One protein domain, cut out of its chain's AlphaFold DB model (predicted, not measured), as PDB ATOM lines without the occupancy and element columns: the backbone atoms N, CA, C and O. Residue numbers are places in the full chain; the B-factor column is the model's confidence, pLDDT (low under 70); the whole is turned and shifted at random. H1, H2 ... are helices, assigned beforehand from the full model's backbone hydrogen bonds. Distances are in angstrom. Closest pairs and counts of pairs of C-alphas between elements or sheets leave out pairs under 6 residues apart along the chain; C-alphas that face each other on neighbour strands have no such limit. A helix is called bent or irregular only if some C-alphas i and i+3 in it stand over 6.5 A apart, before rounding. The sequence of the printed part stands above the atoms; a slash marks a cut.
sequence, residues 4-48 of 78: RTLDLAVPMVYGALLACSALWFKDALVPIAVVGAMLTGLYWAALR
ATOM      1  N   ARG A   4     -16.140  50.255 -14.485       58.38
ATOM      2  CA  ARG A   4     -17.499  50.582 -14.929       58.38
ATOM      3  C   ARG A   4     -18.061  49.545 -15.902       58.38
ATOM      4  O   ARG A   4     -19.226  49.185 -15.799       58.38
ATOM      5  N   THR A   5     -17.225  49.034 -16.807       66.69
ATOM      6  CA  THR A   5     -17.586  47.940 -17.717       66.69
ATOM      7  C   THR A   5     -17.806  46.650 -16.941       66.69
ATOM      8  O   THR A   5     -18.710  45.897 -17.273       66.69
ATOM      9  N   LEU A   6     -17.024  46.406 -15.888       64.56
ATOM     10  CA  LEU A   6     -17.139  45.194 -15.076       64.56
ATOM     11  C   LEU A   6     -18.358  45.237 -14.133       64.56
ATOM     12  O   LEU A   6     -19.088  44.253 -14.048       64.56
ATOM     13  N   ASP A   7     -18.653  46.395 -13.532       64.88
ATOM     14  CA  ASP A   7     -19.874  46.628 -12.739       64.88
ATOM     15  C   ASP A   7     -21.159  46.518 -13.596       64.88
ATOM     16  O   ASP A   7     -22.212  46.178 -13.062       64.88
ATOM     17  N   LEU A   8     -21.083  46.749 -14.916       65.25
ATOM     18  CA  LEU A   8     -22.187  46.543 -15.868       65.25
ATOM     19  C   LEU A   8     -22.250  45.113 -16.416       65.25
ATOM     20  O   LEU A   8     -23.332  44.540 -16.513       65.25
ATOM     21  N   ALA A   9     -21.106  44.525 -16.765       73.62
ATOM     22  CA  ALA A   9     -21.042  43.208 -17.389       73.62
ATOM     23  C   ALA A   9     -21.489  42.096 -16.436       73.62
ATOM     24  O   ALA A   9     -22.187  41.182 -16.861       73.62
ATOM     25  N   VAL A  10     -21.141  42.179 -15.149       70.69
ATOM     26  CA  VAL A  10     -21.495  41.143 -14.167       70.69
ATOM     27  C   VAL A  10     -23.010  40.965 -14.001       70.69
ATOM     28  O   VAL A  10     -23.479  39.840 -14.182       70.69
ATOM     29  N   PRO A  11     -23.812  42.014 -13.727       73.88
ATOM     30  CA  PRO A  11     -25.261  41.853 -13.648       73.88
ATOM     31  C   PRO A  11     -25.884  41.489 -15.002       73.88
ATOM     32  O   PRO A  11     -26.854  40.734 -15.027       73.88
ATOM     33  N   MET A  12     -25.325  41.959 -16.128       74.69
ATOM     34  CA  MET A  12     -25.843  41.617 -17.459       74.69
ATOM     35  C   MET A  12     -25.657  40.133 -17.790       74.69
ATOM     36  O   MET A  12     -26.598  39.468 -18.218       74.69
ATOM     37  N   VAL A  13     -24.454  39.604 -17.555       80.31
ATOM     38  CA  VAL A  13     -24.126  38.189 -17.775       80.31
ATOM     39  C   VAL A  13     -24.929  37.311 -16.821       80.31
ATOM     40  O   VAL A  13     -25.458  36.282 -17.238       80.31
ATOM     41  N   TYR A  14     -25.086  37.742 -15.567       78.81
ATOM     42  CA  TYR A  14     -25.917  37.038 -14.600       78.81
ATOM     43  C   TYR A  14     -27.388  36.966 -15.039       78.81
ATOM     44  O   TYR A  14     -27.966  35.880 -15.076       78.81
ATOM     45  N   GLY A  15     -27.978  38.092 -15.448       77.38
ATOM     46  CA  GLY A  15     -29.349  38.130 -15.962       77.38
ATOM     47  C   GLY A  15     -29.539  37.274 -17.218       77.38
ATOM     48  O   GLY A  15     -30.537  36.564 -17.327       77.38
ATOM     49  N   ALA A  16     -28.565  37.275 -18.132       80.69
ATOM     50  CA  ALA A  16     -28.595  36.446 -19.338       80.69
ATOM     51  C   ALA A  16     -28.541  34.942 -19.016       80.69
ATOM     52  O   ALA A  16     -29.311  34.161 -19.575       80.69
ATOM     53  N   LEU A  17     -27.681  34.535 -18.077       79.31
ATOM     54  CA  LEU A  17     -27.614  33.154 -17.586       79.31
ATOM     55  C   LEU A  17     -28.916  32.730 -16.905       79.31
ATOM     56  O   LEU A  17     -29.390  31.619 -17.140       79.31
ATOM     57  N   LEU A  18     -29.522  33.617 -16.113       77.69
ATOM     58  CA  LEU A  18     -30.800  33.353 -15.459       77.69
ATOM     59  C   LEU A  18     -31.931  33.175 -16.482       77.69
ATOM     60  O   LEU A  18     -32.713  32.230 -16.382       77.69
ATOM     61  N   ALA A  19     -31.986  34.041 -17.498       78.88
ATOM     62  CA  ALA A  19     -32.965  33.961 -18.580       78.88
ATOM     63  C   ALA A  19     -32.792  32.688 -19.427       78.88
ATOM     64  O   ALA A  19     -33.776  32.017 -19.734       78.88
ATOM     65  N   CYS A  20     -31.551  32.303 -19.742       78.75
ATOM     66  CA  CYS A  20     -31.263  31.017 -20.379       78.75
ATOM     67  C   CYS A  20     -31.692  29.843 -19.495       78.75
ATOM     68  O   CYS A  20     -32.344  28.916 -19.968       78.75
ATOM     69  N   SER A  21     -31.392  29.888 -18.199       73.69
ATOM     70  CA  SER A  21     -31.783  28.824 -17.277       73.69
ATOM     71  C   SER A  21     -33.302  28.679 -17.148       73.69
ATOM     72  O   SER A  21     -33.792  27.566 -16.959       73.69
ATOM     73  N   ALA A  22     -34.055  29.773 -17.285       76.25
ATOM     74  CA  ALA A  22     -35.514  29.763 -17.243       76.25
ATOM     75  C   ALA A  22     -36.161  29.003 -18.414       76.25
ATOM     76  O   ALA A  22     -37.268  28.479 -18.267       76.25
ATOM     77  N   LEU A  23     -35.480  28.922 -19.563       77.19
ATOM     78  CA  LEU A  23     -35.970  28.212 -20.750       77.19
ATOM     79  C   LEU A  23     -35.928  26.687 -20.579       77.19
ATOM     80  O   LEU A  23     -36.828  26.003 -21.062       77.19
ATOM     81  N   TRP A  24     -34.922  26.164 -19.871       72.69
ATOM     82  CA  TRP A  24     -34.712  24.718 -19.710       72.69
ATOM     83  C   TRP A  24     -35.095  24.168 -18.333       72.69
ATOM     84  O   TRP A  24     -35.472  23.004 -18.238       72.69
ATOM     85  N   PHE A  25     -35.039  24.977 -17.272       73.06
ATOM     86  CA  PHE A  25     -35.182  24.501 -15.893       73.06
ATOM     87  C   PHE A  25     -36.186  25.339 -15.097       73.06
ATOM     88  O   PHE A  25     -35.825  26.070 -14.174       73.06
ATOM     89  N   LYS A  26     -37.472  25.214 -15.446       71.56
ATOM     90  CA  LYS A  26     -38.570  25.938 -14.777       71.56
ATOM     91  C   LYS A  26     -38.691  25.624 -13.282       71.56
ATOM     92  O   LYS A  26     -38.880  26.549 -12.500       71.56
ATOM     93  N   ASP A  27     -38.509  24.368 -12.874       78.31
ATOM     94  CA  ASP A  27     -38.629  23.971 -11.460       78.31
ATOM     95  C   ASP A  27     -37.398  24.349 -10.620       78.31
ATOM     96  O   ASP A  27     -37.500  24.575  -9.416       78.31
ATOM     97  N   ALA A  28     -36.227  24.480 -11.251       75.25
ATOM     98  CA  ALA A  28     -34.985  24.860 -10.574       75.25
ATOM     99  C   ALA A  28     -34.694  26.370 -10.649       75.25
ATOM    100  O   ALA A  28     -33.664  26.836 -10.169       75.25
ATOM    101  N   LEU A  29     -35.604  27.160 -11.212       76.94
ATOM    102  CA  LEU A  29     -35.416  28.591 -11.449       76.94
ATOM    103  C   LEU A  29     -35.240  29.370 -10.135       76.94
ATOM    104  O   LEU A  29     -34.381  30.242 -10.036       76.94
ATOM    105  N   VAL A  30     -35.998  28.994  -9.099       75.00
ATOM    106  CA  VAL A  30     -35.909  29.582  -7.753       75.00
ATOM    107  C   VAL A  30     -34.550  29.307  -7.094       75.00
ATOM    108  O   VAL A  30     -33.877  30.274  -6.736       75.00
ATOM    109  N   PRO A  31     -34.081  28.048  -6.950       77.31
ATOM    110  CA  PRO A  31     -32.763  27.802  -6.367       77.31
ATOM    111  C   PRO A  31     -31.625  28.399  -7.207       77.31
ATOM    112  O   PRO A  31     -30.659  28.905  -6.637       77.31
ATOM    113  N   ILE A  32     -31.749  28.433  -8.538       77.56
ATOM    114  CA  ILE A  32     -30.756  29.060  -9.427       77.56
ATOM    115  C   ILE A  32     -30.695  30.576  -9.208       77.56
ATOM    116  O   ILE A  32     -29.602  31.137  -9.113       77.56
ATOM    117  N   ALA A  33     -31.845  31.235  -9.040       80.50
ATOM    118  CA  ALA A  33     -31.903  32.655  -8.709       80.50
ATOM    119  C   ALA A  33     -31.287  32.963  -7.336       80.50
ATOM    120  O   ALA A  33     -30.578  33.960  -7.196       80.50
ATOM    121  N   VAL A  34     -31.508  32.108  -6.332       81.44
ATOM    122  CA  VAL A  34     -30.935  32.274  -4.983       81.44
ATOM    123  C   VAL A  34     -29.413  32.122  -5.008       81.44
ATOM    124  O   VAL A  34     -28.699  33.003  -4.525       81.44
ATOM    125  N   VAL A  35     -28.901  31.041  -5.606       81.56
ATOM    126  CA  VAL A  35     -27.452  30.795  -5.719       81.56
ATOM    127  C   VAL A  35     -26.784  31.906  -6.524       81.56
ATOM    128  O   VAL A  35     -25.740  32.432  -6.141       81.56
ATOM    129  N   GLY A  36     -27.414  32.316  -7.615       78.75
ATOM    130  CA  GLY A  36     -26.916  33.380  -8.459       78.75
ATOM    131  C   GLY A  36     -26.909  34.762  -7.794       78.75
ATOM    132  O   GLY A  36     -25.939  35.513  -7.936       78.75
ATOM    133  N   ALA A  37     -27.936  35.089  -7.004       77.69
ATOM    134  CA  ALA A  37     -27.975  36.317  -6.214       77.69
ATOM    135  C   ALA A  37     -26.886  36.313  -5.135       77.69
ATOM    136  O   ALA A  37     -26.201  37.319  -4.944       77.69
ATOM    137  N   MET A  38     -26.662  35.165  -4.488       81.94
ATOM    138  CA  MET A  38     -25.592  34.986  -3.507       81.94
ATOM    139  C   MET A  38     -24.203  35.167  -4.136       81.94
ATOM    140  O   MET A  38     -23.369  35.879  -3.579       81.94
ATOM    141  N   LEU A  39     -23.967  34.605  -5.325       77.12
ATOM    142  CA  LEU A  39     -22.719  34.789  -6.078       77.12
ATOM    143  C   LEU A  39     -22.514  36.246  -6.515       77.12
ATOM    144  O   LEU A  39     -21.409  36.777  -6.400       77.12
ATOM    145  N   THR A  40     -23.579  36.913  -6.962       76.19
ATOM    146  CA  THR A  40     -23.538  38.332  -7.348       76.19
ATOM    147  C   THR A  40     -23.241  39.224  -6.140       76.19
ATOM    148  O   THR A  40     -22.408  40.131  -6.222       76.19
ATOM    149  N   GLY A  41     -23.858  38.934  -4.993       76.44
ATOM    150  CA  GLY A  41     -23.579  39.606  -3.725       76.44
ATOM    151  C   GLY A  41     -22.142  39.381  -3.256       76.44
ATOM    152  O   GLY A  41     -21.469  40.334  -2.868       76.44
ATOM    153  N   LEU A  42     -21.631  38.152  -3.367       75.31
ATOM    154  CA  LEU A  42     -20.246  37.821  -3.026       75.31
ATOM    155  C   LEU A  42     -19.246  38.536  -3.943       75.31
ATOM    156  O   LEU A  42     -18.214  39.020  -3.481       75.31
ATOM    157  N   TYR A  43     -19.567  38.663  -5.231       71.19
ATOM    158  CA  TYR A  43     -18.772  39.444  -6.170       71.19
ATOM    159  C   TYR A  43     -18.697  40.927  -5.756       71.19
ATOM    160  O   TYR A  43     -17.602  41.497  -5.687       71.19
ATOM    161  N   TRP A  44     -19.828  41.538  -5.391       67.69
ATOM    162  CA  TRP A  44     -19.869  42.926  -4.914       67.69
ATOM    163  C   TRP A  44     -19.182  43.123  -3.558       67.69
ATOM    164  O   TRP A  44     -18.525  44.145  -3.352       67.69
ATOM    165  N   ALA A  45     -19.299  42.152  -2.652       67.44
ATOM    166  CA  ALA A  45     -18.727  42.220  -1.312       67.44
ATOM    167  C   ALA A  45     -17.211  41.965  -1.300       67.44
ATOM    168  O   ALA A  45     -16.473  42.703  -0.650       67.44
ATOM    169  N   ALA A  46     -16.735  40.944  -2.021       63.19
ATOM    170  CA  ALA A  46     -15.363  40.447  -1.905       63.19
ATOM    171  C   ALA A  46     -14.482  40.753  -3.126       63.19
ATOM    172  O   ALA A  46     -13.303  41.079  -2.969       63.19
ATOM    173  N   LEU A  47     -15.020  40.667  -4.348       63.28
ATOM    174  CA  LEU A  47     -14.218  40.879  -5.559       63.28
ATOM    175  C   LEU A  47     -14.090  42.357  -5.922       63.28
ATOM    176  O   LEU A  47     -12.995  42.788  -6.282       63.28
ATOM    177  N   ARG A  48     -15.142  43.166  -5.741       62.72
ATOM    178  CA  ARG A  48     -15.098  44.616  -6.014       62.72
ATOM    179  C   ARG A  48     -13.966  45.332  -5.266       62.72
ATOM    180  O   ARG A  48     -13.345  46.243  -5.810       62.72
TER     181      ARG A  48
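What this domain is: This is residues 4 to 48 of the 78 residues of an uncharacterized protein of Cellulosimicrobium cellulans (UniProt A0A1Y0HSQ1). Two long helices, H1 and H2, lie side by side and run opposite ways, making a helical hairpin with a tight turn at one end. Residues 23 to 28, of which 23 and 24 belong to H1, stand free at the end with the turn, while the first and last printed residues, Arg 4 and Arg 48, lie at the other end of the hairpin, their C-alphas 11.0 A apart. The printed part has 45 residues with two named helices, H1 then H2, and no named strand; its class is all helix. It is only just loose, close to compact, with a radius of gyration of the C-alphas of 11.3 A, and its outline is flat, spanning 32 by 17 by 8 A.

Where its parts are: H1 covers residues 4 to 24 and is 31.4 A long from first to last C-alpha, beginning at C-alpha 4 at (-17.499, 50.582, -14.929) and ending at C-alpha 24 at (-34.712, 24.718, -19.710). H2 covers residues 29 to 48 and is 26.4 A long, ending at C-alpha 48 at (-15.098, 44.616, -6.014). H1 is neither bent nor irregular, but only just: C-alphas 8 and 11 are 6.0 A apart. The same holds only just for H2, where C-alphas 45 and 48 are 6.4 A apart.

How they stand to each other: H1 and H2 touch, with 10 pairs of C-alphas within 8 A. Their closest C-alphas are those of Ala 22 and Leu 29, 5.9 A apart. Their lines stand at a shallow tilt of 14 degrees, opposite ways, and their centres are 11.2 A apart. Of the O i to N i+4 pairs, 14 of 17 in H1 and 15 of 16 in H2 are within hydrogen-bond range.

The domain as a whole: The two C-alphas farthest apart are those of Arg 4 and Asp 27, at 34.2 A. The printed part has no cut, and the link from H1 to H2, four residues, is tight. The mean pLDDT of the printed part is 74.0; residues 4 to 8 and 44 to 48 are under 70.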